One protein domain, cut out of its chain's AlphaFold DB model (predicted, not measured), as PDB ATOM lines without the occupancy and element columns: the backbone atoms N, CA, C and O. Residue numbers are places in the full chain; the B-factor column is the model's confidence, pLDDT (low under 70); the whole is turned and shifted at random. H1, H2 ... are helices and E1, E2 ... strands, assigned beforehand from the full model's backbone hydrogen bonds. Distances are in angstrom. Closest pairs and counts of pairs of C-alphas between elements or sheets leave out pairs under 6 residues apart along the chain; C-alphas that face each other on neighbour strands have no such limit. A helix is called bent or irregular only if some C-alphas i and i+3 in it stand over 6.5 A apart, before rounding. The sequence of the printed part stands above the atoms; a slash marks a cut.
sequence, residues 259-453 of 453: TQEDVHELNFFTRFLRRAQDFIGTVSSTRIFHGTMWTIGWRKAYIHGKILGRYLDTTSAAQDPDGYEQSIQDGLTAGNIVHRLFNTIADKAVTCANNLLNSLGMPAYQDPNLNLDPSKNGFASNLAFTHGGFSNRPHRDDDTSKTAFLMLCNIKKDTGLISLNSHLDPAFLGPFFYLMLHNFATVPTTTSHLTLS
ATOM      1  N   THR A 259      86.896  99.707  87.300       91.75
ATOM      2  CA  THR A 259      86.268  98.389  87.448       91.75
ATOM      3  C   THR A 259      86.661  97.729  88.776       91.75
ATOM      4  O   THR A 259      87.603  98.140  89.455       91.75
ATOM      5  N   GLN A 260      85.967  96.649  89.151       93.62
ATOM      6  CA  GLN A 260      86.358  95.844  90.316       93.62
ATOM      7  C   GLN A 260      87.761  95.227  90.156       93.62
ATOM      8  O   GLN A 260      88.449  95.029  91.156       93.62
ATOM      9  N   GLU A 261      88.191  94.963  88.918       93.69
ATOM     10  CA  GLU A 261      89.528  94.458  88.592       93.69
ATOM     11  C   GLU A 261      90.587  95.554  88.789       93.69
ATOM     12  O   GLU A 261      91.531  95.349  89.552       93.69
ATOM     13  N   ASP A 262      90.356  96.764  88.260       91.94
ATOM     14  CA  ASP A 262      91.243  97.918  88.485       91.94
ATOM     15  C   ASP A 262      91.372  98.238  89.979       91.94
ATOM     16  O   ASP A 262      92.476  98.427  90.490       91.94
ATOM     17  N   VAL A 263      90.255  98.257  90.717       93.44
ATOM     18  CA  VAL A 263      90.264  98.464  92.173       93.44
ATOM     19  C   VAL A 263      91.046  97.352  92.880       93.44
ATOM     20  O   VAL A 263      91.789  97.648  93.817       93.44
ATOM     21  N   HIS A 264      90.924  96.093  92.460       95.75
ATOM     22  CA  HIS A 264      91.683  94.981  93.035       95.75
ATOM     23  C   HIS A 264      93.194  95.116  92.778       95.75
ATOM     24  O   HIS A 264      93.984  95.058  93.721       95.75
ATOM     25  N   GLU A 265      93.605  95.346  91.532       94.88
ATOM     26  CA  GLU A 265      95.015  95.440  91.142       94.88
ATOM     27  C   GLU A 265      95.701  96.699  91.680       94.88
ATOM     28  O   GLU A 265      96.836  96.627  92.151       94.88
ATOM     29  N   LEU A 266      95.013  97.844  91.689       93.69
ATOM     30  CA  LEU A 266      95.529  99.062  92.312       93.69
ATOM     31  C   LEU A 266      95.723  98.864  93.820       93.69
ATOM     32  O   LEU A 266      96.762  99.254  94.347       93.69
ATOM     33  N   ASN A 267      94.785  98.195  94.505       95.38
ATOM     34  CA  ASN A 267      94.945  97.832  95.918       95.38
ATOM     35  C   ASN A 267      96.071  96.816  96.151       95.38
ATOM     36  O   ASN A 267      96.768  96.920  97.161       95.38
ATOM     37  N   PHE A 268      96.267  95.843  95.256       97.00
ATOM     38  CA  PHE A 268      97.423  94.945  95.314       97.00
ATOM     39  C   PHE A 268      98.716  95.762  95.226       97.00
ATOM     40  O   PHE A 268      99.588  95.659  96.090       97.00
ATOM     41  N   PHE A 269      98.809  96.633  94.221       95.69
ATOM     42  CA  PHE A 269     100.016  97.390  93.937       95.69
ATOM     43  C   PHE A 269     100.369  98.392  95.042       95.69
ATOM     44  O   PHE A 269     101.509  98.415  95.508       95.69
ATOM     45  N   THR A 270      99.412  99.179  95.538       93.44
ATOM     46  CA  THR A 270      99.691 100.140  96.617       93.44
ATOM     47  C   THR A 270      99.988  99.456  97.955       93.44
ATOM     48  O   THR A 270     100.782  99.981  98.739       93.44
ATOM     49  N   ARG A 271      99.452  98.251  98.205       93.50
ATOM     50  CA  ARG A 271      99.850  97.422  99.359       93.50
ATOM     51  C   ARG A 271     101.241  96.816  99.203       93.50
ATOM     52  O   ARG A 271     101.976  96.799 100.188       93.50
ATOM     53  N   PHE A 272     101.628  96.380  98.005       95.12
ATOM     54  CA  PHE A 272     103.005  95.971  97.712       95.12
ATOM     55  C   PHE A 272     103.987  97.119  98.002       95.12
ATOM     56  O   PHE A 272     104.914  96.944  98.787       95.12
ATOM     57  N   LEU A 273     103.731  98.325  97.480       94.19
ATOM     58  CA  LEU A 273     104.560  99.510  97.754       94.19
ATOM     59  C   LEU A 273     104.590  99.888  99.243       94.19
ATOM     60  O   LEU A 273     105.568 100.473  99.707       94.19
ATOM     61  N   ARG A 274     103.535  99.572 100.006       91.50
ATOM     62  CA  ARG A 274     103.513  99.766 101.462       91.50
ATOM     63  C   ARG A 274     104.389  98.747 102.194       91.50
ATOM     64  O   ARG A 274     105.149  99.174 103.052       91.50
ATOM     65  N   ARG A 275     104.324  97.460 101.830       92.69
ATOM     66  CA  ARG A 275     105.170  96.371 102.374       92.69
ATOM     67  C   ARG A 275     106.647  96.539 102.025       92.69
ATOM     68  O   ARG A 275     107.513  96.336 102.863       92.69
ATOM     69  N   ALA A 276     106.949  96.963 100.798       93.56
ATOM     70  CA  ALA A 276     108.324  97.132 100.336       93.56
ATOM     71  C   ALA A 276     109.135  98.123 101.198       93.56
ATOM     72  O   ALA A 276     110.358  98.024 101.247       93.56
ATOM     73  N   GLN A 277     108.463  99.046 101.907       94.06
ATOM     74  CA  GLN A 277     109.074 100.000 102.846       94.06
ATOM     75  C   GLN A 277     109.784  99.313 104.016       94.06
ATOM     76  O   GLN A 277     110.757  99.865 104.523       94.06
ATOM     77  N   ASP A 278     109.339  98.120 104.410       95.44
ATOM     78  CA  ASP A 278     109.933  97.355 105.510       95.44
ATOM     79  C   ASP A 278     111.316  96.782 105.116       95.44
ATOM     80  O   ASP A 278     112.151  96.505 105.976       95.44
ATOM     81  N   PHE A 279     111.602  96.697 103.808       96.38
ATOM     82  CA  PHE A 279     112.831  96.134 103.234       96.38
ATOM     83  C   PHE A 279     113.716  97.150 102.491       96.38
ATOM     84  O   PHE A 279     114.717  96.750 101.892       96.38
ATOM     85  N   ILE A 280     113.393  98.451 102.496       94.88
ATOM     86  CA  ILE A 280     114.180  99.490 101.798       94.88
ATOM     87  C   ILE A 280     114.316 100.782 102.616       94.88
ATOM     88  O   ILE A 280     113.347 101.348 103.119       94.88
ATOM     89  N   GLY A 281     115.537 101.316 102.673       93.00
ATOM     90  CA  GLY A 281     115.798 102.614 103.298       93.00
ATOM     91  C   GLY A 281     115.165 103.793 102.545       93.00
ATOM     92  O   GLY A 281     115.042 103.788 101.318       93.00
ATOM     93  N   THR A 282     114.815 104.848 103.282       94.00
ATOM     94  CA  THR A 282     114.345 106.119 102.710       94.00
ATOM     95  C   THR A 282     115.462 106.855 101.966       94.00
ATOM     96  O   THR A 282     116.605 106.903 102.428       94.00
ATOM     97  N   VAL A 283     115.130 107.518 100.860       89.50
ATOM     98  CA  VAL A 283     116.049 108.395 100.127       89.50
ATOM     99  C   VAL A 283     116.255 109.692 100.912       89.50
ATOM    100  O   VAL A 283     115.357 110.523 101.011       89.50
ATOM    101  N   SER A 284     117.463 109.880 101.446       88.06
ATOM    102  CA  SER A 284     117.889 111.137 102.066       88.06
ATOM    103  C   SER A 284     118.513 112.068 101.024       88.06
ATOM    104  O   SER A 284     119.425 111.672 100.296       88.06
ATOM    105  N   SER A 285     118.019 113.304 100.931       85.94
ATOM    106  CA  SER A 285     118.544 114.327 100.021       85.94
ATOM    107  C   SER A 285     118.145 115.727 100.481       85.94
ATOM    108  O   SER A 285     116.979 115.980 100.768       85.94
ATOM    109  N   THR A 286     119.086 116.676 100.450       83.25
ATOM    110  CA  THR A 286     118.828 118.111 100.697       83.25
ATOM    111  C   THR A 286     117.958 118.767  99.620       83.25
ATOM    112  O   THR A 286     117.557 119.921  99.758       83.25
ATOM    113  N   ARG A 287     117.637 118.045  98.535       84.00
ATOM    114  CA  ARG A 287     116.615 118.464  97.571       84.00
ATOM    115  C   ARG A 287     115.193 118.146  98.043       84.00
ATOM    116  O   ARG A 287     114.277 118.700  97.456       84.00
ATOM    117  N   ILE A 288     114.970 117.279  99.034       85.25
ATOM    118  CA  ILE A 288     113.618 116.928  99.502       85.25
ATOM    119  C   ILE A 288     113.165 117.971 100.527       85.25
ATOM    120  O   ILE A 288     113.770 118.124 101.584       85.25
ATOM    121  N   PHE A 289     112.106 118.706 100.202       84.31
ATOM    122  CA  PHE A 289     111.547 119.755 101.052       84.31
ATOM    123  C   PHE A 289     110.498 119.205 102.024       84.31
ATOM    124  O   PHE A 289     110.509 119.574 103.199       84.31
ATOM    125  N   HIS A 290     109.634 118.304 101.551       83.31
ATOM    126  CA  HIS A 290     108.560 117.697 102.339       83.31
ATOM    127  C   HIS A 290     108.249 116.267 101.874       83.31
ATOM    128  O   HIS A 290     108.557 115.899 100.738       83.31
ATOM    129  N   GLY A 291     107.591 115.489 102.737       85.75
ATOM    130  CA  GLY A 291     107.281 114.076 102.518       85.75
ATOM    131  C   GLY A 291     108.501 113.157 102.630       85.75
ATOM    132  O   GLY A 291     109.603 113.582 102.975       85.75
ATOM    133  N   THR A 292     108.289 111.882 102.313       87.81
ATOM    134  CA  THR A 292     109.309 110.822 102.354       87.81
ATOM    135  C   THR A 292     109.405 110.164 100.985       87.81
ATOM    136  O   THR A 292     108.377 109.982 100.343       87.81
ATOM    137  N   MET A 293     110.603 109.781 100.539       92.50
ATOM    138  CA  MET A 293     110.827 109.008  99.309       92.50
ATOM    139  C   MET A 293     111.480 107.663  99.638       92.50
ATOM    140  O   MET A 293     112.366 107.596 100.487       92.50
ATOM    141  N   TRP A 294     111.090 106.622  98.912       94.06
ATOM    142  CA  TRP A 294     111.751 105.318  98.827       94.06
ATOM    143  C   TRP A 294     112.016 104.986  97.353       94.06
ATOM    144  O   TRP A 294     111.556 105.683  96.443       94.06
ATOM    145  N   THR A 295     112.761 103.917  97.096       93.88
ATOM    146  CA  THR A 295     112.983 103.402  95.739       93.88
ATOM    147  C   THR A 295     113.199 101.894  95.796       93.88
ATOM    148  O   THR A 295     113.835 101.411  96.728       93.88
ATOM    149  N   ILE A 296     112.680 101.159  94.812       94.31
ATOM    150  CA  ILE A 296     112.901  99.718  94.615       94.31
ATOM    151  C   ILE A 296     113.571  99.449  93.264       94.31
ATOM    152  O   ILE A 296     113.623 100.315  92.390       94.31
ATOM    153  N   GLY A 297     114.059  98.222  93.087       93.38
ATOM    154  CA  GLY A 297     114.717  97.780  91.860       93.38
ATOM    155  C   GLY A 297     116.215  98.045  91.861       93.38
ATOM    156  O   GLY A 297     116.870  97.948  92.905       93.38
ATOM    157  N   TRP A 298     116.757  98.338  90.682       92.12
ATOM    158  CA  TRP A 298     118.189  98.309  90.408       92.12
ATOM    159  C   TRP A 298     118.807  99.701  90.328       92.12
ATOM    160  O   TRP A 298     118.185 100.674  89.915       92.12
ATOM    161  N   ARG A 299     120.071  99.801  90.733       89.19
ATOM    162  CA  ARG A 299     120.849 101.041  90.723       89.19
ATOM    163  C   ARG A 299     122.317 100.764  90.442       89.19
ATOM    164  O   ARG A 299     122.825  99.675  90.716       89.19
ATOM    165  N   LYS A 300     123.028 101.790  89.976       85.19
ATOM    166  CA  LYS A 300     124.496 101.800  89.958       85.19
ATOM    167  C   LYS A 300     125.032 101.524  91.367       85.19
ATOM    168  O   LYS A 300     124.557 102.113  92.340       85.19
ATOM    169  N   ALA A 301     126.015 100.636  91.483       83.88
ATOM    170  CA  ALA A 301     126.622 100.315  92.769       83.88
ATOM    171  C   ALA A 301     127.500 101.464  93.299       83.88
ATOM    172  O   ALA A 301     128.166 102.168  92.542       83.88
ATOM    173  N   TYR A 302     127.545 101.596  94.627       75.75
ATOM    174  CA  TYR A 302     128.413 102.538  95.353       75.75
ATOM    175  C   TYR A 302     129.683 101.864  95.900       75.75
ATOM    176  O   TYR A 302     130.529 102.514  96.508       75.75
ATOM    177  N   ILE A 303     129.813 100.549  95.698       80.94
ATOM    178  CA  ILE A 303     130.930  99.730  96.173       80.94
ATOM    179  C   ILE A 303     131.932  99.581  95.029       80.94
ATOM    180  O   ILE A 303     131.567  99.135  93.942       80.94
ATOM    181  N   HIS A 304     133.197  99.923  95.278       82.88
ATOM    182  CA  HIS A 304     134.272  99.781  94.295       82.88
ATOM    183  C   HIS A 304     134.358  98.342  93.753       82.88
ATOM    184  O   HIS A 304     134.291  97.380  94.514       82.88
ATOM    185  N   GLY A 305     134.499  98.194  92.433       84.62
ATOM    186  CA  GLY A 305     134.522  96.891  91.757       84.62
ATOM    187  C   GLY A 305     133.150  96.236  91.543       84.62
ATOM    188  O   GLY A 305     133.078  95.235  90.837       84.62
ATOM    189  N   LYS A 306     132.053  96.792  92.081       84.25
ATOM    190  CA  LYS A 306     130.683  96.399  91.714       84.25
ATOM    191  C   LYS A 306     130.114  97.379  90.685       84.25
ATOM    192  O   LYS A 306     130.406  98.570  90.732       84.25
ATOM    193  N   ILE A 307     129.292  96.873  89.766       81.38
ATOM    194  CA  ILE A 307     128.679  97.669  88.685       81.38
ATOM    195  C   ILE A 307     127.235  98.039  89.055       81.38
ATOM    196  O   ILE A 307     126.865  99.215  89.055       81.38
ATOM    197  N   LEU A 308     126.445  97.035  89.442       86.56
ATOM    198  CA  LEU A 308     125.031  97.149  89.798       86.56
ATOM    199  C   LEU A 308     124.773  96.663  91.230       86.56
ATOM    200  O   LEU A 308     125.541  95.883  91.798       86.56
ATOM    201  N   GLY A 309     123.673  97.136  91.807       89.56
ATOM    202  CA  GLY A 309     123.105  96.672  93.069       89.56
ATOM    203  C   GLY A 309     121.605  96.967  93.118       89.56
ATOM    204  O   GLY A 309     121.061  97.575  92.197       89.56
ATOM    205  N   ARG A 310     120.937  96.556  94.197       90.31
ATOM    206  CA  ARG A 310     119.519  96.860  94.441       90.31
ATOM    207  C   ARG A 310     119.354  97.963  95.485       90.31
ATOM    208  O   ARG A 310     120.276  98.249  96.250       90.31
ATOM    209  N   TYR A 311     118.167  98.552  95.545       92.44
ATOM    210  CA  TYR A 311     117.681  99.165  96.780       92.44
ATOM    211  C   TYR A 311     117.230  98.051  97.733       92.44
ATOM    212  O   TYR A 311     116.371  97.251  97.370       92.44
ATOM    213  N   LEU A 312     117.865  97.968  98.905       92.62
ATOM    214  CA  LEU A 312     117.641  96.937  99.918       92.62
ATOM    215  C   LEU A 312     118.192  97.418 101.268       92.62
ATOM    216  O   LEU A 312     119.327  97.897 101.318       92.62
ATOM    217  N   ASP A 313     117.430  97.257 102.347       94.31
ATOM    218  CA  ASP A 313     117.973  97.191 103.705       94.31
ATOM    219  C   ASP A 313     118.336  95.733 104.010       94.31
ATOM    220  O   ASP A 313     117.480  94.877 104.239       94.31
ATOM    221  N   THR A 314     119.638  95.447 103.995       92.12
ATOM    222  CA  THR A 314     120.176  94.111 104.282       92.12
ATOM    223  C   THR A 314     119.969  93.674 105.730       92.12
ATOM    224  O   THR A 314     120.148  92.500 106.028       92.12
ATOM    225  N   THR A 315     119.623  94.596 106.632       95.81
ATOM    226  CA  THR A 315     119.335  94.305 108.041       95.81
ATOM    227  C   THR A 315     117.929  93.739 108.170       95.81
ATOM    228  O   THR A 315     117.766  92.626 108.665       95.81
ATOM    229  N   SER A 316     116.925  94.457 107.663       95.38
ATOM    230  CA  SER A 316     115.521  94.037 107.726       95.38
ATOM    231  C   SER A 316     115.270  92.763 106.919       95.38
ATOM    232  O   SER A 316     114.659  91.828 107.427       95.38
ATOM    233  N   ALA A 317     115.839  92.654 105.713       94.00
ATOM    234  CA  ALA A 317     115.733  91.441 104.895       94.00
ATOM    235  C   ALA A 317     116.480  90.220 105.477       94.00
ATOM    236  O   ALA A 317     116.217  89.092 105.069       94.00
ATOM    237  N   ALA A 318     117.399  90.419 106.432       96.44
ATOM    238  CA  ALA A 318     118.018  89.331 107.196       96.44
ATOM    239  C   ALA A 318     117.258  88.996 108.497       96.44
ATOM    240  O   ALA A 318     117.502  87.945 109.085       96.44
ATOM    241  N   GLN A 319     116.357  89.876 108.952       97.62
ATOM    242  CA  GLN A 319     115.474  89.648 110.102       97.62
ATOM    243  C   GLN A 319     114.156  88.977 109.693       97.62
ATOM    244  O   GLN A 319     113.648  88.154 110.452       97.62
ATOM    245  N   ASP A 320     113.643  89.280 108.497       97.38
ATOM    246  CA  ASP A 320     112.481  88.623 107.884       97.38
ATOM    247  C   ASP A 320     112.783  88.200 106.426       97.38
ATOM    248  O   ASP A 320     112.446  88.920 105.479       97.38
ATOM    249  N   PRO A 321     113.461  87.051 106.221       96.12
ATOM    250  CA  PRO A 321     113.765  86.539 104.884       96.12
ATOM    251  C   PRO A 321     112.514  86.111 104.108       96.12
ATOM    252  O   PRO A 321     112.432  86.362 102.907       96.12
ATOM    253  N   ASP A 322     111.536  85.507 104.790       96.94
ATOM    254  CA  ASP A 322     110.299  84.994 104.188       96.94
ATOM    255  C   ASP A 322     109.424  86.153 103.677       96.94
ATOM    256  O   ASP A 322     108.915  86.122 102.554       96.94
ATOM    257  N   GLY A 323     109.291  87.223 104.471       96.31
ATOM    258  CA  GLY A 323     108.617  88.454 104.066       96.31
ATOM    259  C   GLY A 323     109.348  89.193 102.945       96.31
ATOM    260  O   GLY A 323     108.693  89.743 102.055       96.31
ATOM    261  N   TYR A 324     110.686  89.158 102.922       94.88
ATOM    262  CA  TYR A 324     111.463  89.711 101.811       94.88
ATOM    263  C   TYR A 324     111.271  88.903 100.518       94.88
ATOM    264  O   TYR A 324     111.036  89.499  99.464       94.88
ATOM    265  N   GLU A 325     111.292  87.566 100.574       93.94
ATOM    266  CA  GLU A 325     110.985  86.722  99.413       93.94
ATOM    267  C   GLU A 325     109.559  86.977  98.910       93.94
ATOM    268  O   GLU A 325     109.371  87.242  97.719       93.94
ATOM    269  N   GLN A 326     108.561  87.020  99.799       95.88
ATOM    270  CA  GLN A 326     107.191  87.376  99.419       95.88
ATOM    271  C   GLN A 326     107.115  88.785  98.809       95.88
ATOM    272  O   GLN A 326     106.396  88.981  97.832       95.88
ATOM    273  N   SER A 327     107.882  89.761  99.310       94.25
ATOM    274  CA  SER A 327     107.953  91.101  98.712       94.25
ATOM    275  C   SER A 327     108.580  91.092  97.310       94.25
ATOM    276  O   SER A 327     108.237  91.947  96.495       94.25
ATOM    277  N   ILE A 328     109.477  90.154  96.999       92.06
ATOM    278  CA  ILE A 328     110.033  89.979  95.650       92.06
ATOM    279  C   ILE A 328     109.003  89.323  94.713       92.06
ATOM    280  O   ILE A 328     108.834  89.785  93.583       92.06
ATOM    281  N   GLN A 329     108.250  88.321  95.184       93.50
ATOM    282  CA  GLN A 329     107.170  87.689  94.406       93.50
ATOM    283  C   GLN A 329     105.988  88.651  94.160       93.50
ATOM    284  O   GLN A 329     105.491  88.757  93.034       93.50
ATOM    285  N   ASP A 330     105.580  89.424  95.175       95.75
ATOM    286  CA  ASP A 330     104.609  90.520  95.033       95.75
ATOM    287  C   ASP A 330     105.098  91.545  93.991       95.75
ATOM    288  O   ASP A 330     104.309  92.038  93.181       95.75
ATOM    289  N   GLY A 331     106.410  91.816  93.966       93.69
ATOM    290  CA  GLY A 331     107.063  92.723  93.022       93.69
ATOM    291  C   GLY A 331     106.908  92.320  91.553       93.69
ATOM    292  O   GLY A 331     106.665  93.187  90.715       93.69
ATOM    293  N   LEU A 332     106.970  91.025  91.228       92.75
ATOM    294  CA  LEU A 332     106.729  90.526  89.863       92.75
ATOM    295  C   LEU A 332     105.286  90.790  89.405       92.75
ATOM    296  O   LEU A 332     105.054  91.258  88.289       92.75
ATOM    297  N   THR A 333     104.313  90.543  90.286       94.81
ATOM    298  CA  THR A 333     102.891  90.817  90.023       94.81
ATOM    299  C   THR A 333     102.637  92.321  89.879       94.81
ATOM    300  O   THR A 333     101.998  92.752  88.919       94.81
ATOM    301  N   ALA A 334     103.220  93.134  90.764       95.25
ATOM    302  CA  ALA A 334     103.206  94.593  90.679       95.25
ATOM    303  C   ALA A 334     103.803  95.112  89.358       95.25
ATOM    304  O   ALA A 334     103.209  95.985  88.727       95.25
ATOM    305  N   GLY A 335     104.915  94.527  88.897       93.81
ATOM    306  CA  GLY A 335     105.530  94.815  87.599       93.81
ATOM    307  C   GLY A 335     104.551  94.685  86.433       93.81
ATOM    308  O   GLY A 335     104.436  95.594  85.611       93.81
ATOM    309  N   ASN A 336     103.785  93.592  86.404       94.44
ATOM    310  CA  ASN A 336     102.787  93.335  85.366       94.44
ATOM    311  C   ASN A 336     101.585  94.293  85.436       94.44
ATOM    312  O   ASN A 336     101.137  94.770  84.393       94.44
ATOM    313  N   ILE A 337     101.103  94.617  86.642       94.69
ATOM    314  CA  ILE A 337     100.022  95.597  86.859       94.69
ATOM    315  C   ILE A 337     100.455  96.977  86.346       94.69
ATOM    316  O   ILE A 337      99.768  97.584  85.528       94.69
ATOM    317  N   VAL A 338     101.633  97.448  86.764       94.00
ATOM    318  CA  VAL A 338     102.213  98.736  86.350       94.00
ATOM    319  C   VAL A 338     102.427  98.798  84.841       94.00
ATOM    320  O   VAL A 338     102.077  99.798  84.214       94.00
ATOM    321  N   HIS A 339     102.955  97.727  84.246       94.31
ATOM    322  CA  HIS A 339     103.100  97.619  82.799       94.31
ATOM    323  C   HIS A 339     101.753  97.749  82.085       94.31
ATOM    324  O   HIS A 339     101.636  98.567  81.176       94.31
ATOM    325  N   ARG A 340     100.720  97.010  82.513       93.44
ATOM    326  CA  ARG A 340      99.382  97.080  81.906       93.44
ATOM    327  C   ARG A 340      98.787  98.488  82.016       93.44
ATOM    328  O   ARG A 340      98.362  99.021  80.996       93.44
ATOM    329  N   LEU A 341      98.833  99.103  83.203       91.31
ATOM    330  CA  LEU A 341      98.302 100.448  83.472       91.31
ATOM    331  C   LEU A 341      98.955 101.548  82.620       91.31
ATOM    332  O   LEU A 341      98.266 102.464  82.179       91.31
ATOM    333  N   PHE A 342     100.268 101.482  82.377       91.50
ATOM    334  CA  PHE A 342     100.928 102.448  81.494       91.50
ATOM    335  C   PHE A 342     100.811 102.080  80.012       91.50
ATOM    336  O   PHE A 342     100.739 102.981  79.180       91.50
ATOM    337  N   ASN A 343     100.749 100.796  79.655       91.94
ATOM    338  CA  ASN A 343     100.649 100.360  78.263       91.94
ATOM    339  C   ASN A 343      99.253 100.603  77.659       91.94
ATOM    340  O   ASN A 343      99.155 100.857  76.464       91.94
ATOM    341  N   THR A 344      98.172 100.592  78.448       88.94
ATOM    342  CA  THR A 344      96.835 100.996  77.960       88.94
ATOM    343  C   THR A 344      96.749 102.484  77.609       88.94
ATOM    344  O   THR A 344      95.955 102.855  76.749       88.94
ATOM    345  N   ILE A 345      97.574 103.324  78.243       87.25
ATOM    346  CA  ILE A 345      97.573 104.789  78.093       87.25
ATOM    347  C   ILE A 345      98.676 105.257  77.121       87.25
ATOM    348  O   ILE A 345      98.506 106.241  76.406       87.25
ATOM    349  N   ALA A 346      99.828 104.583  77.094       89.19
ATOM    350  CA  ALA A 346     101.039 105.042  76.414       89.19
ATOM    351  C   ALA A 346     101.896 103.879  75.867       89.19
ATOM    352  O   ALA A 346     103.106 103.819  76.090       89.19
ATOM    353  N   ASP A 347     101.271 102.949  75.138       91.69
ATOM    354  CA  ASP A 347     101.887 101.750  74.544       91.69
ATOM    355  C   ASP A 347     103.205 102.013  73.793       91.69
ATOM    356  O   ASP A 347     104.197 101.314  74.018       91.69
ATOM    357  N   LYS A 348     103.267 103.047  72.943       89.44
ATOM    358  CA  LYS A 348     104.494 103.384  72.200       89.44
ATOM    359  C   LYS A 348     105.584 103.895  73.140       89.44
ATOM    360  O   LYS A 348     106.745 103.534  72.975       89.44
ATOM    361  N   ALA A 349     105.219 104.676  74.156       88.62
ATOM    362  CA  ALA A 349     106.160 105.173  75.156       88.62
ATOM    363  C   ALA A 349     106.736 104.035  76.017       88.62
ATOM    364  O   ALA A 349     107.952 103.974  76.207       88.62
ATOM    365  N   VAL A 350     105.885 103.110  76.482       91.94
ATOM    366  CA  VAL A 350     106.291 101.895  77.215       91.94
ATOM    367  C   VAL A 350     107.186 101.019  76.338       91.94
ATOM    368  O   VAL A 350     108.259 100.613  76.777       91.94
ATOM    369  N   THR A 351     106.823 100.823  75.067       91.81
ATOM    370  CA  THR A 351     107.634 100.086  74.083       91.81
ATOM    371  C   THR A 351     109.003 100.741  73.861       91.81
ATOM    372  O   THR A 351     110.022 100.052  73.812       91.81
ATOM    373  N   CYS A 352     109.080 102.071  73.754       89.44
ATOM    374  CA  CYS A 352     110.355 102.787  73.648       89.44
ATOM    375  C   CYS A 352     111.221 102.640  74.909       89.44
ATOM    376  O   CYS A 352     112.432 102.458  74.787       89.44
ATOM    377  N   ALA A 353     110.621 102.689  76.099       90.62
ATOM    378  CA  ALA A 353     111.334 102.543  77.366       90.62
ATOM    379  C   ALA A 353     111.809 101.094  77.609       90.62
ATOM    380  O   ALA A 353     112.955 100.890  78.003       90.62
ATOM    381  N   ASN A 354     110.998 100.088  77.258       92.50
ATOM    382  CA  ASN A 354     111.392  98.675  77.212       92.50
ATOM    383  C   ASN A 354     112.577  98.447  76.259       92.50
ATOM    384  O   ASN A 354     113.600  97.895  76.660       92.50
ATOM    385  N   ASN A 355     112.487  98.935  75.017       90.81
ATOM    386  CA  ASN A 355     113.580  98.833  74.046       90.81
ATOM    387  C   ASN A 355     114.870  99.502  74.548       90.81
ATOM    388  O   ASN A 355     115.953  98.948  74.358       90.81
ATOM    389  N   LEU A 356     114.769 100.657  75.218       89.38
ATOM    390  CA  LEU A 356     115.920 101.322  75.827       89.38
ATOM    391  C   LEU A 356     116.532 100.475  76.951       89.38
ATOM    392  O   LEU A 356     117.731 100.206  76.905       89.38
ATOM    393  N   LEU A 357     115.720 100.012  77.907       88.75
ATOM    394  CA  LEU A 357     116.140  99.163  79.027       88.75
ATOM    395  C   LEU A 357     116.897  97.915  78.531       88.75
ATOM    396  O   LEU A 357     118.028  97.659  78.953       88.75
ATOM    397  N   ASN A 358     116.320  97.219  77.548       89.31
ATOM    398  CA  ASN A 358     116.911  96.047  76.903       89.31
ATOM    399  C   ASN A 358     118.219  96.394  76.164       89.31
ATOM    400  O   ASN A 358     119.202  95.666  76.281       89.31
ATOM    401  N   SER A 359     118.274  97.523  75.445       88.69
ATOM    402  CA  SER A 359     119.486  97.961  74.723       88.69
ATOM    403  C   SER A 359     120.663  98.317  75.642       88.69
ATOM    404  O   SER A 359     121.815  98.256  75.216       88.69
ATOM    405  N   LEU A 360     120.377  98.660  76.902       86.50
ATOM    406  CA  LEU A 360     121.368  98.934  77.942       86.50
ATOM    407  C   LEU A 360     121.792  97.669  78.710       86.50
ATOM    408  O   LEU A 360     122.682  97.755  79.556       86.50
ATOM    409  N   GLY A 361     121.170  96.510  78.447       87.12
ATOM    410  CA  GLY A 361     121.396  95.273  79.205       87.12
ATOM    411  C   GLY A 361     120.974  95.381  80.674       87.12
ATOM    412  O   GLY A 361     121.576  94.742  81.537       87.12
ATOM    413  N   MET A 362     119.996  96.242  80.971       87.25
ATOM    414  CA  MET A 362     119.551  96.534  82.332       87.25
ATOM    415  C   MET A 362     118.349  95.656  82.718       87.25
ATOM    416  O   MET A 362     117.401  95.570  81.939       87.25
ATOM    417  N   PRO A 363     118.329  95.051  83.919       90.44
ATOM    418  CA  PRO A 363     117.136  94.383  84.439       90.44
ATOM    419  C   PRO A 363     116.035  95.399  84.782       90.44
ATOM    420  O   PRO A 363     116.316  96.552  85.130       90.44
ATOM    421  N   ALA A 364     114.779  94.960  84.748       91.88
ATOM    422  CA  ALA A 364     113.647  95.757  85.205       91.88
ATOM    423  C   ALA A 364     113.554  95.780  86.738       91.88
ATOM    424  O   ALA A 364     114.039  94.874  87.422       91.88
ATOM    425  N   TYR A 365     112.906  96.804  87.298       91.94
ATOM    426  CA  TYR A 365     112.849  97.010  88.751       91.94
ATOM    427  C   TYR A 365     112.272  95.810  89.530       91.94
ATOM    428  O   TYR A 365     112.684  95.558  90.668       91.94
ATOM    429  N   GLN A 366     111.346  95.061  88.923       91.56
ATOM    430  CA  GLN A 366     110.740  93.863  89.502       91.56
ATOM    431  C   GLN A 366     111.597  92.595  89.379       91.56
ATOM    432  O   GLN A 366     111.412  91.672  90.168       91.56
ATOM    433  N   ASP A 367     112.523  92.524  88.416       90.00
ATOM    434  CA  ASP A 367     113.253  91.287  88.124       90.00
ATOM    435  C   ASP A 367     114.143  90.929  89.332       90.00
ATOM    436  O   ASP A 367     114.907  91.790  89.780       90.00
ATOM    437  N   PRO A 368     114.069  89.710  89.907       85.12
ATOM    438  CA  PRO A 368     114.736  89.367  91.172       85.12
ATOM    439  C   PRO A 368     116.264  89.303  91.046       85.12
ATOM    440  O   PRO A 368     116.991  89.710  91.956       85.12
ATOM    441  N   ASN A 369     116.744  88.842  89.893       81.75
ATOM    442  CA  ASN A 369     118.148  88.607  89.580       81.75
ATOM    443  C   ASN A 369     118.605  89.492  88.414       81.75
ATOM    444  O   ASN A 369     117.790  90.114  87.736       81.75
ATOM    445  N   LEU A 370     119.917  89.505  88.157       76.56
ATOM    446  CA  LEU A 370     120.504  90.076  86.940       76.56
ATOM    447  C   LEU A 370     120.201  89.176  85.729       76.56
ATOM    448  O   LEU A 370     121.098  88.556  85.156       76.56
ATOM    449  N   ASN A 371     118.924  89.089  85.359       66.56
ATOM    450  CA  ASN A 371     118.507  88.497  84.099       66.56
ATOM    451  C   ASN A 371     118.941  89.441  82.971       66.56
ATOM    452  O   ASN A 371     118.542  90.602  82.943       66.56
ATOM    453  N   LEU A 372     119.770  88.935  82.056       63.75
ATOM    454  CA  LEU A 372     120.149  89.642  80.826       63.75
ATOM    455  C   LEU A 372     119.143  89.398  79.686       63.75
ATOM    456  O   LEU A 372     119.224  90.049  78.647       63.75
ATOM    457  N   ASP A 373     118.202  88.469  79.881       73.31
ATOM    458  CA  ASP A 373     117.100  88.218  78.958       73.31
ATOM    459  C   ASP A 373     116.094  89.386  78.987       73.31
ATOM    460  O   ASP A 373     115.631  89.752  80.071       73.31
ATOM    461  N   PRO A 374     115.701  89.949  77.826       69.62
ATOM    462  CA  PRO A 374     114.748  91.055  77.741       69.62
ATOM    463  C   PRO A 374     113.430  90.814  78.493       69.62
ATOM    464  O   PRO A 374     112.595  89.993  78.093       69.62
ATOM    465  N   SER A 375     113.205  91.584  79.561       76.25
ATOM    466  CA  SER A 375     111.972  91.531  80.351       76.25
ATOM    467  C   SER A 375     110.820  92.110  79.524       76.25
ATOM    468  O   SER A 375     110.727  93.319  79.332       76.25
ATOM    469  N   LYS A 376     109.930  91.253  78.997       83.69
ATOM    470  CA  LYS A 376     108.862  91.648  78.045       83.69
ATOM    471  C   LYS A 376     107.960  92.783  78.540       83.69
ATOM    472  O   LYS A 376     107.497  93.574  77.730       83.69
ATOM    473  N   ASN A 377     107.746  92.851  79.853       90.06
ATOM    474  CA  ASN A 377     106.898  93.843  80.516       90.06
ATOM    475  C   ASN A 377     107.727  94.879  81.311       90.06
ATOM    476  O   ASN A 377     107.175  95.735  81.999       90.06
ATOM    477  N   GLY A 378     109.059  94.785  81.279       90.38
ATOM    478  CA  GLY A 378     109.967  95.656  82.018       90.38
ATOM    479  C   GLY A 378     110.335  96.903  81.223       90.38
ATOM    480  O   GLY A 378     110.880  96.798  80.131       90.38
ATOM    481  N   PHE A 379     110.055  98.093  81.754       91.56
ATOM    482  CA  PHE A 379     110.289  99.360  81.042       91.56
ATOM    483  C   PHE A 379     110.981 100.440  81.889       91.56
ATOM    484  O   PHE A 379     111.169 101.558  81.422       91.56
ATOM    485  N   ALA A 380     111.375 100.108  83.121       91.44
ATOM    486  CA  ALA A 380     112.129 100.975  84.022       91.44
ATOM    487  C   ALA A 380     113.077 100.131  84.884       91.44
ATOM    488  O   ALA A 380     112.735  99.011  85.282       91.44
ATOM    489  N   SER A 381     114.259 100.669  85.176       91.38
ATOM    490  CA  SER A 381     115.301  99.980  85.956       91.38
ATOM    491  C   SER A 381     115.035 100.049  87.460       91.38
ATOM    492  O   SER A 381     115.381  99.141  88.223       91.38
ATOM    493  N   ASN A 382     114.381 101.130  87.881       92.50
ATOM    494  CA  ASN A 382     113.974 101.392  89.248       92.50
ATOM    495  C   ASN A 382     112.589 102.048  89.287       92.50
ATOM    496  O   ASN A 382     112.063 102.546  88.289       92.50
ATOM    497  N   LEU A 383     112.002 102.033  90.477       93.31
ATOM    498  CA  LEU A 383     110.727 102.667  90.770       93.31
ATOM    499  C   LEU A 383     110.892 103.443  92.074       93.31
ATOM    500  O   LEU A 383     111.059 102.849  93.141       93.31
ATOM    501  N   ALA A 384     110.861 104.770  91.989       92.88
ATOM    502  CA  ALA A 384     110.824 105.658  93.141       92.88
ATOM    503  C   ALA A 384     109.371 105.931  93.533       92.88
ATOM    504  O   ALA A 384     108.526 106.172  92.674       92.88
ATOM    505  N   PHE A 385     109.058 105.934  94.825       92.38
ATOM    506  CA  PHE A 385     107.725 106.304  95.303       92.38
ATOM    507  C   PHE A 385     107.815 107.135  96.578       92.38
ATOM    508  O   PHE A 385     108.770 107.017  97.347       92.38
ATOM    509  N   THR A 386     106.859 108.039  96.784       89.75
ATOM    510  CA  THR A 386     106.970 109.087  97.804       89.75
ATOM    511  C   THR A 386     105.648 109.328  98.520       89.75
ATOM    512  O   THR A 386     104.605 109.399  97.881       89.75
ATOM    513  N   HIS A 387     105.656 109.413  99.850       83.88
ATOM    514  CA  HIS A 387     104.441 109.555 100.664       83.88
ATOM    515  C   HIS A 387     104.396 110.913 101.375       83.88
ATOM    516  O   HIS A 387     105.427 111.500 101.709       83.88
ATOM    517  N   GLY A 388     103.179 111.366 101.691       78.94
ATOM    518  CA  GLY A 388     102.951 112.457 102.645       78.94
ATOM    519  C   GLY A 388     102.875 113.856 102.034       78.94
ATOM    520  O   GLY A 388     103.099 114.829 102.745       78.94
ATOM    521  N   GLY A 389     102.535 113.973 100.745       76.25
ATOM    522  CA  GLY A 389     102.537 115.261 100.039       76.25
ATOM    523  C   GLY A 389     103.970 115.697  99.755       76.25
ATOM    524  O   GLY A 389     104.461 116.678 100.314       76.25
ATOM    525  N   PHE A 390     104.663 114.892  98.953       83.38
ATOM    526  CA  PHE A 390     106.082 115.061  98.685       83.38
ATOM    527  C   PHE A 390     106.343 116.327  97.869       83.38
ATOM    528  O   PHE A 390     105.623 116.635  96.921       83.38
ATOM    529  N   SER A 391     107.416 117.038  98.206       82.12
ATOM    530  CA  SER A 391     107.938 118.110  97.363       82.12
ATOM    531  C   SER A 391     109.457 118.136  97.407       82.12
ATOM    532  O   SER A 391     110.077 117.835  98.430       82.12
ATOM    533  N   ASN A 392     110.059 118.510  96.284       83.88
ATOM    534  CA  ASN A 392     111.492 118.687  96.149       83.88
ATOM    535  C   ASN A 392     111.822 120.075  95.577       83.88
ATOM    536  O   ASN A 392     110.982 120.759  94.990       83.88
ATOM    537  N   ARG A 393     113.073 120.500  95.758       80.19
ATOM    538  CA  ARG A 393     113.650 121.638  95.048       80.19
ATOM    539  C   ARG A 393     113.585 121.347  93.546       80.19
ATOM    540  O   ARG A 393     114.041 120.272  93.163       80.19
ATOM    541  N   PRO A 394     113.125 122.274  92.691       77.44
ATOM    542  CA  PRO A 394     113.162 122.089  91.243       77.44
ATOM    543  C   PRO A 394     114.582 121.787  90.755       77.44
ATOM    544  O   PRO A 394     115.531 122.498  91.098       77.44
ATOM    545  N   HIS A 395     114.728 120.727  89.967       76.38
ATOM    546  CA  HIS A 395     115.982 120.335  89.336       76.38
ATOM    547  C   HIS A 395     115.723 119.623  88.006       76.38
ATOM    548  O   HIS A 395     114.582 119.347  87.643       76.38
ATOM    549  N   ARG A 396     116.809 119.371  87.278       76.75
ATOM    550  CA  ARG A 396     116.857 118.467  86.136       76.75
ATOM    551  C   ARG A 396     117.786 117.320  86.508       76.75
ATOM    552  O   ARG A 396     118.886 117.582  86.999       76.75
ATOM    553  N   ASP A 397     117.346 116.104  86.241       76.75
ATOM    554  CA  ASP A 397     118.175 114.908  86.309       76.75
ATOM    555  C   ASP A 397     118.735 114.570  84.917       76.75
ATOM    556  O   ASP A 397     118.299 115.114  83.894       76.75
ATOM    557  N   ASP A 398     119.793 113.761  84.898       78.75
ATOM    558  CA  ASP A 398     120.591 113.448  83.705       78.75
ATOM    559  C   ASP A 398     120.280 112.025  83.220       78.75
ATOM    560  O   ASP A 398     121.149 111.164  83.083       78.75
ATOM    561  N   ASP A 399     118.983 111.760  83.058       77.25
ATOM    562  CA  ASP A 399     118.461 110.439  82.732       77.25
ATOM    563  C   ASP A 399     118.743 110.056  81.274       77.25
ATOM    564  O   ASP A 399     118.666 110.865  80.349       77.25
ATOM    565  N   THR A 400     119.024 108.770  81.055       78.44
ATOM    566  CA  THR A 400     119.169 108.214  79.698       78.44
ATOM    567  C   THR A 400     117.810 108.058  79.002       78.44
ATOM    568  O   THR A 400     117.735 108.093  77.771       78.44
ATOM    569  N   SER A 401     116.724 107.919  79.771       77.31
ATOM    570  CA  SER A 401     115.364 107.915  79.233       77.31
ATOM    571  C   SER A 401     114.904 109.323  78.856       77.31
ATOM    572  O   SER A 401     115.146 110.298  79.560       77.31
ATOM    573  N   LYS A 402     114.157 109.413  77.753       76.19
ATOM    574  CA  LYS A 402     113.434 110.624  77.327       76.19
ATOM    575  C   LYS A 402     111.992 110.670  77.846       76.19
ATOM    576  O   LYS A 402     111.235 111.555  77.452       76.19
ATOM    577  N   THR A 403     111.622 109.692  78.669       77.62
ATOM    578  CA  THR A 403     110.271 109.444  79.164       77.62
ATOM    579  C   THR A 403     110.374 108.927  80.597       77.62
ATOM    580  O   THR A 403     110.727 107.769  80.813       77.62
ATOM    581  N   ALA A 404     110.054 109.771  81.576       84.38
ATOM    582  CA  ALA A 404     109.654 109.303  82.903       84.38
ATOM    583  C   ALA A 404     108.172 108.892  82.881       84.38
ATOM    584  O   ALA A 404     107.414 109.406  82.056       84.38
ATOM    585  N   PHE A 405     107.740 108.027  83.801       88.69
ATOM    586  CA  PHE A 405     106.319 107.702  83.985       88.69
ATOM    587  C   PHE A 405     105.903 108.008  85.425       88.69
ATOM    588  O   PHE A 405     106.505 107.483  86.363       88.69
ATOM    589  N   LEU A 406     104.881 108.853  85.603       88.81
ATOM    590  CA  LEU A 406     104.375 109.262  86.917       88.81
ATOM    591  C   LEU A 406     102.957 108.736  87.195       88.81
ATOM    592  O   LEU A 406     101.992 109.100  86.518       88.81
ATOM    593  N   MET A 407     102.828 107.944  88.262       88.38
ATOM    594  CA  MET A 407     101.562 107.473  88.827       88.38
ATOM    595  C   MET A 407     101.264 108.190  90.163       88.38
ATOM    596  O   MET A 407     102.144 108.397  90.995       88.38
ATOM    597  N   LEU A 408     100.007 108.592  90.365       85.06
ATOM    598  CA  LEU A 408      99.523 109.420  91.477       85.06
ATOM    599  C   LEU A 408      98.208 108.866  92.066       85.06
ATOM    600  O   LEU A 408      97.132 109.017  91.471       85.06
ATOM    601  N   CYS A 409      98.283 108.237  93.246       82.12
ATOM    602  CA  CYS A 409      97.117 107.679  93.943       82.12
ATOM    603  C   CYS A 409      96.911 108.271  95.343       82.12
ATOM    604  O   CYS A 409      97.863 108.667  96.023       82.12
ATOM    605  N   ASN A 410      95.657 108.227  95.794       79.94
ATOM    606  CA  ASN A 410      95.294 108.423  97.190       79.94
ATOM    607  C   ASN A 410      95.295 107.065  97.874       79.94
ATOM    608  O   ASN A 410      94.623 106.150  97.401       79.94
ATOM    609  N   ILE A 411      95.983 106.947  99.006       82.69
ATOM    610  CA  ILE A 411      95.955 105.733  99.821       82.69
ATOM    611  C   ILE A 411      95.557 106.043 101.259       82.69
ATOM    612  O   ILE A 411      95.838 107.115 101.800       82.69
ATOM    613  N   LYS A 412      94.946 105.060 101.910       82.75
ATOM    614  CA  LYS A 412      94.740 105.051 103.354       82.75
ATOM    615  C   LYS A 412      96.082 104.724 104.020       82.75
ATOM    616  O   LYS A 412      96.682 103.682 103.753       82.75
ATOM    617  N   LYS A 413      96.592 105.648 104.843       77.12
ATOM    618  CA  LYS A 413      97.962 105.604 105.409       77.12
ATOM    619  C   LYS A 413      98.244 104.366 106.271       77.12
ATOM    620  O   LYS A 413      99.393 103.945 106.389       77.12
ATOM    621  N   ASP A 414      97.202 103.826 106.889       77.44
ATOM    622  CA  ASP A 414      97.219 102.664 107.774       77.44
ATOM    623  C   ASP A 414      97.403 101.343 107.010       77.44
ATOM    624  O   ASP A 414      98.241 100.520 107.368       77.44
ATOM    625  N   THR A 415      96.648 101.167 105.929       82.19
ATOM    626  CA  THR A 415      96.435  99.892 105.229       82.19
ATOM    627  C   THR A 415      97.135  99.811 103.876       82.19
ATOM    628  O   THR A 415      97.300  98.713 103.345       82.19
ATOM    629  N   GLY A 416      97.527 100.948 103.293       83.62
ATOM    630  CA  GLY A 416      98.065 101.028 101.933       83.62
ATOM    631  C   GLY A 416      97.021 100.818 100.829       83.62
ATOM    632  O   GLY A 416      97.383 100.835  99.659       83.62
ATOM    633  N   LEU A 417      95.745 100.620 101.174       89.25
ATOM    634  CA  LEU A 417      94.636 100.496 100.223       89.25
ATOM    635  C   LEU A 417      94.333 101.844  99.559       89.25
ATOM    636  O   LEU A 417      94.496 102.888 100.196       89.25
ATOM    637  N   ILE A 418      93.835 101.836  98.323       88.81
ATOM    638  CA  ILE A 418      93.413 103.061  97.637       88.81
ATOM    639  C   ILE A 418      92.212 103.708  98.341       88.81
ATOM    640  O   ILE A 418      91.356 103.034  98.924       88.81
ATOM    641  N   SER A 419      92.143 105.036  98.285       84.94
ATOM    642  CA  SER A 419      90.986 105.803  98.743       84.94
ATOM    643  C   SER A 419      90.157 106.254  97.543       84.94
ATOM    644  O   SER A 419      90.622 107.058  96.739       84.94
ATOM    645  N   LEU A 420      88.930 105.737  97.449       82.25
ATOM    646  CA  LEU A 420      87.927 106.112  96.441       82.25
ATOM    647  C   LEU A 420      87.018 107.261  96.919       82.25
ATOM    648  O   LEU A 420      85.981 107.527  96.320       82.25
ATOM    649  N   ASN A 421      87.368 107.919  98.028       69.00
ATOM    650  CA  ASN A 421      86.614 109.058  98.535       69.00
ATOM    651  C   ASN A 421      86.705 110.224  97.533       69.00
ATOM    652  O   ASN A 421      87.785 110.529  97.023       69.00
ATOM    653  N   SER A 422      85.572 110.881  97.274       60.41
ATOM    654  CA  SER A 422      85.486 112.027  96.360       60.41
ATOM    655  C   SER A 422      86.355 113.198  96.825       60.41
ATOM    656  O   SER A 422      86.511 113.418  98.023       60.41
ATOM    657  N   HIS A 423      86.824 114.023  95.884       53.53
ATOM    658  CA  HIS A 423      87.562 115.264  96.155       53.53
ATOM    659  C   HIS A 423      86.770 116.322  96.955       53.53
ATOM    660  O   HIS A 423      87.321 117.363  97.313       53.53
ATOM    661  N   LEU A 424      85.483 116.065  97.212       50.12
ATOM    662  CA  LEU A 424      84.574 116.885  98.018       50.12
ATOM    663  C   LEU A 424      84.434 116.410  99.479       50.12
ATOM    664  O   LEU A 424      83.795 117.096 100.276       50.12
ATOM    665  N   ASP A 425      84.990 115.251  99.846       54.72
ATOM    666  CA  ASP A 425      85.026 114.781 101.236       54.72
ATOM    667  C   ASP A 425      85.975 115.680 102.066       54.72
ATOM    668  O   ASP A 425      87.115 115.885 101.658       54.72
ATOM    669  N   PRO A 426      85.581 116.220 103.237       50.66
ATOM    670  CA  PRO A 426      86.491 116.973 104.108       50.66
ATOM    671  C   PRO A 426      87.696 116.166 104.626       50.66
ATOM    672  O   PRO A 426      88.688 116.760 105.048       50.66
ATOM    673  N   ALA A 427      87.622 114.831 104.604       45.56
ATOM    674  CA  ALA A 427      88.744 113.927 104.857       45.56
ATOM    675  C   ALA A 427      89.516 113.543 103.575       45.56
ATOM    676  O   ALA A 427      90.495 112.793 103.655       45.56
ATOM    677  N   PHE A 428      89.121 114.056 102.402       42.72
ATOM    678  CA  PHE A 428      89.881 113.899 101.170       42.72
ATOM    679  C   PHE A 428      91.201 114.639 101.269       42.72
ATOM    680  O   PHE A 428      91.270 115.861 101.404       42.72
ATOM    681  N   LEU A 429      92.257 113.862 101.103       46.28
ATOM    682  CA  LEU A 429      93.596 114.344 100.881       46.28
ATOM    683  C   LEU A 429      94.023 113.697  99.544       46.28
ATOM    684  O   LEU A 429      94.061 112.468  99.441       46.28
ATOM    685  N   GLY A 430      94.235 114.526  98.509       41.72
ATOM    686  CA  GLY A 430      94.450 114.112  97.110       41.72
ATOM    687  C   GLY A 430      95.893 114.151  96.552       41.72
ATOM    688  O   GLY A 430      96.859 114.418  97.266       41.72
ATOM    689  N   PRO A 431      96.103 113.991  95.234       48.69
ATOM    690  CA  PRO A 431      97.435 114.134  94.641       48.69
ATOM    691  C   PRO A 431      97.757 115.578  94.254       48.69
ATOM    692  O   PRO A 431      97.085 116.129  93.392       48.69
ATOM    693  N   PHE A 432      98.819 116.176  94.821       51.50
ATOM    694  CA  PHE A 432      99.395 117.425  94.277       51.50
ATOM    695  C   PHE A 432     100.432 117.094  93.216       51.50
ATOM    696  O   PHE A 432     101.511 116.598  93.538       51.50
ATOM    697  N   PHE A 433     100.127 117.428  91.959       52.12
ATOM    698  CA  PHE A 433     101.165 117.604  90.956       52.12
ATOM    699  C   PHE A 433     101.178 119.031  90.422       52.12
ATOM    700  O   PHE A 433     100.217 119.505  89.818       52.12
ATOM    701  N   TYR A 434     102.292 119.720  90.665       47.75
ATOM    702  CA  TYR A 434     102.493 121.079  90.194       47.75
ATOM    703  C   TYR A 434     103.450 121.106  88.999       47.75
ATOM    704  O   TYR A 434     104.646 120.831  89.128       47.75
ATOM    705  N   LEU A 435     102.933 121.496  87.832       51.28
ATOM    706  CA  LEU A 435     103.754 121.756  86.653       51.28
ATOM    707  C   LEU A 435     104.388 123.150  86.740       51.28
ATOM    708  O   LEU A 435     103.902 124.113  86.138       51.28
ATOM    709  N   MET A 436     105.539 123.187  87.423       42.56
ATOM    710  CA  MET A 436     106.550 124.265  87.553       42.56
ATOM    711  C   MET A 436     106.855 125.094  86.291       42.56
ATOM    712  O   MET A 436     107.524 126.125  86.364       42.56
ATOM    713  N   LEU A 437     106.444 124.599  85.126       45.28
ATOM    714  CA  LEU A 437     106.800 125.110  83.811       45.28
ATOM    715  C   LEU A 437     105.654 125.914  83.145       45.28
ATOM    716  O   LEU A 437     105.920 126.671  82.213       45.28
ATOM    717  N   HIS A 438     104.387 125.753  83.575       43.62
ATOM    718  CA  HIS A 438     103.215 126.241  82.810       43.62
ATOM    719  C   HIS A 438     102.037 126.829  83.614       43.62
ATOM    720  O   HIS A 438     101.030 127.178  83.001       43.62
ATOM    721  N   ASN A 439     102.139 126.965  84.939       43.09
ATOM    722  CA  ASN A 439     101.065 127.458  85.827       43.09
ATOM    723  C   ASN A 439      99.779 126.592  85.834       43.09
ATOM    724  O   ASN A 439      98.679 127.085  85.585       43.09
ATOM    725  N   PHE A 440      99.907 125.296  86.161       39.19
ATOM    726  CA  PHE A 440      98.772 124.373  86.370       39.19
ATOM    727  C   PHE A 440      98.894 123.568  87.660       39.19
ATOM    728  O   PHE A 440      99.989 123.105  87.982       39.19
ATOM    729  N   ALA A 441      97.761 123.358  88.336       33.66
ATOM    730  CA  ALA A 441      97.635 122.613  89.589       33.66
ATOM    731  C   ALA A 441      96.540 121.528  89.491       33.66
ATOM    732  O   ALA A 441      95.589 121.672  88.721       33.66
ATOM    733  N   THR A 442      96.663 120.455  90.280       38.50
ATOM    734  CA  THR A 442      95.729 119.308  90.338       38.50
ATOM    735  C   THR A 442      95.499 118.877  91.800       38.50
ATOM    736  O   THR A 442      96.471 118.856  92.538       38.50
ATOM    737  N   VAL A 443      94.235 118.590  92.188       32.69
ATOM    738  CA  VAL A 443      93.520 118.545  93.519       32.69
ATOM    739  C   VAL A 443      94.073 117.874  94.835       32.69
ATOM    740  O   VAL A 443      93.754 116.687  94.970       32.69
ATOM    741  N   PRO A 444      94.810 118.502  95.828       50.50
ATOM    742  CA  PRO A 444      95.714 117.749  96.476       50.50
ATOM    743  C   PRO A 444      95.590 117.386  98.002       50.50
ATOM    744  O   PRO A 444      94.585 117.681  98.644       50.50
ATOM    745  N   THR A 445      96.638 116.736  98.558       27.31
ATOM    746  CA  THR A 445      97.120 116.413  99.945       27.31
ATOM    747  C   THR A 445      97.429 114.930 100.302       27.31
ATOM    748  O   THR A 445      96.711 113.996 100.011       27.31
ATOM    749  N   THR A 446      98.545 114.676 100.999       29.00
ATOM    750  CA  THR A 446      98.999 113.332 101.463       29.00
ATOM    751  C   THR A 446      99.002 112.181 100.438       29.00
ATOM    752  O   THR A 446      98.682 111.045 100.777       29.00
ATOM    753  N   THR A 447      99.446 112.451  99.212       34.88
ATOM    754  CA  THR A 447      99.654 111.454  98.149       34.88
ATOM    755  C   THR A 447     100.602 110.307  98.515       34.88
ATOM    756  O   THR A 447     101.536 110.504  99.302       34.88
ATOM    757  N   SER A 448     100.461 109.195  97.777       26.62
ATOM    758  CA  SER A 448     101.593 108.383  97.303       26.62
ATOM    759  C   SER A 448     101.897 108.713  95.832       26.62
ATOM    760  O   SER A 448     101.109 108.371  94.945       26.62
ATOM    761  N   HIS A 449     103.012 109.393  95.560       32.47
ATOM    762  CA  HIS A 449     103.519 109.612  94.199       32.47
ATOM    763  C   HIS A 449     104.429 108.449  93.792       32.47
ATOM    764  O   HIS A 449     105.012 107.797  94.657       32.47
ATOM    765  N   LEU A 450     104.594 108.218  92.491       26.42
ATOM    766  CA  LEU A 450     105.427 107.140  91.967       26.42
ATOM    767  C   LEU A 450     106.050 107.526  90.627       26.42
ATOM    768  O   LEU A 450     105.325 107.718  89.657       26.42
ATOM    769  N   THR A 451     107.376 107.609  90.580       29.91
ATOM    770  CA  THR A 451     108.171 107.938  89.393       29.91
ATOM    771  C   THR A 451     108.982 106.715  88.972       29.91
ATOM    772  O   THR A 451     109.733 106.160  89.775       29.91
ATOM    773  N   LEU A 452     108.842 106.304  87.716       27.44
ATOM    774  CA  LEU A 452     109.621 105.228  87.095       27.44
ATOM    775  C   LEU A 452     110.719 105.804  86.190       27.44
ATOM    776  O   LEU A 452     110.446 106.749  85.437       27.44
ATOM    777  N   SER A 453     111.914 105.201  86.265       30.73
ATOM    778  CA  SER A 453     113.160 105.650  85.609       30.73
ATOM    779  C   SER A 453     114.080 104.512  85.133       30.73
ATOM    780  O   SER A 453     114.290 103.504  85.856       30.73
TER     781      SER A 453
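This is residues 259 to 453 of the 453 residues of an uncharacterized protein of Puccinia coronata f. sp. avenae (UniProt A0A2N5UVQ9). A twisted antiparallel sheet of five strands is crossed by two long helices, H1 and H3a, which cover one face, touch and run opposite ways. Past residue 345 the long helix H3 turns sharply into its second arm, H3b, off the sheet, while the 38 residues 410 to 447 form a long loop between E4 and E5. The 195 printed residues have three named helices and five named strands, in the chain order H1 E1 E2 H2 H3 E3 E4 E5, and the sheet's order is E2 E1 E3 E5 E4. The class is mixed, helices and strands; the whole is compact, with a radius of gyration of the C-alphas of 16.8 A and spans of 52 by 40 by 38 A.

Inner strand E1, residues 288 to 300, is the antiparallel neighbour of E3, residues 382 to 392, at 177 degrees, with N 294 and O 385 at 2.8 A. E1 bends by 111 degrees at residue 291 and E3 by 117 degrees at residue 388. With edge strand E2, residues 308 to 310, E1 forms a hairpin, N 299 and O 309 being 2.8 A apart. E3 pairs with E5, residues 448 to 452, through N 386 and O 449 at 2.8 A. E5 and edge strand E4, residues 405 to 409, form a hairpin, with N 407 and O 450 at 2.9 A. H1, residues 260 to 279, is on the sheet at a height of 10.0 A and runs across the strands, at 90 degrees to E3 on the local plane. H3, residues 321 to 359, was assigned as one helix by its hydrogen bonds but is bent, with C-alphas 345 and 348 9.2 A apart; its arms are H3a, residues 321 to 345, and H3b, residues 348 to 359. H3a is on the same face of the sheet as H1, a two-layer arrangement with helices on one face, and lies over E4. H1 and H3a touch at a steep tilt of 43 degrees, opposite ways, the closest C-alphas being those of Phe 269 and Ala 334, 5.3 A apart. H3b is not on the sheet; it touches H3a with residues 349 to 350 alone, at a steep tilt of 47 degrees, and the closest C-alphas, those of Asn 343 and Val 350, are 5.9 A apart. H2, residues 316 to 319, only just touches H1, with 3 pairs of C-alphas within 8 A, the closest being those of Phe 279 and Ser 316, 5.6 A apart. E2, H2, H3 and E3 make a split strand-helix-strand unit, two strands running the same way with E1 between them, and its crossover is left-handed. Every O i to N i+4 pair is within hydrogen-bond range in H3b, against 13 of 16 in H1 and 20 of 21 in H3a; H2 is too short for such a pair.

H1 begins at C-alpha 260, (86.358, 95.844, 90.316), and is 29.5 A long. H3a is 36.2 A from C-alpha 321, (113.765, 86.539, 104.884), to C-alpha 345, and H3b is 16.1 A. E1 measures 20.9 A, E3 18.8 A, E4 13.6 A and E5 13.4 A; E5 ends at C-alpha 452, (109.621, 105.228, 87.095).

The two C-alphas farthest apart, those of Gly 305 and Leu 424, are 54.2 A apart. The printed part has no cut and ends at residue 453, the chain's last. The links H3 to E3, E3 to E4 and E4 to E5 are long, with 22, 12 and 38 residues. The mean pLDDT of the printed part is 80.6; residues 371 to 372, 374 and 421 to 453 are under 70, and E5 has a mean of 29.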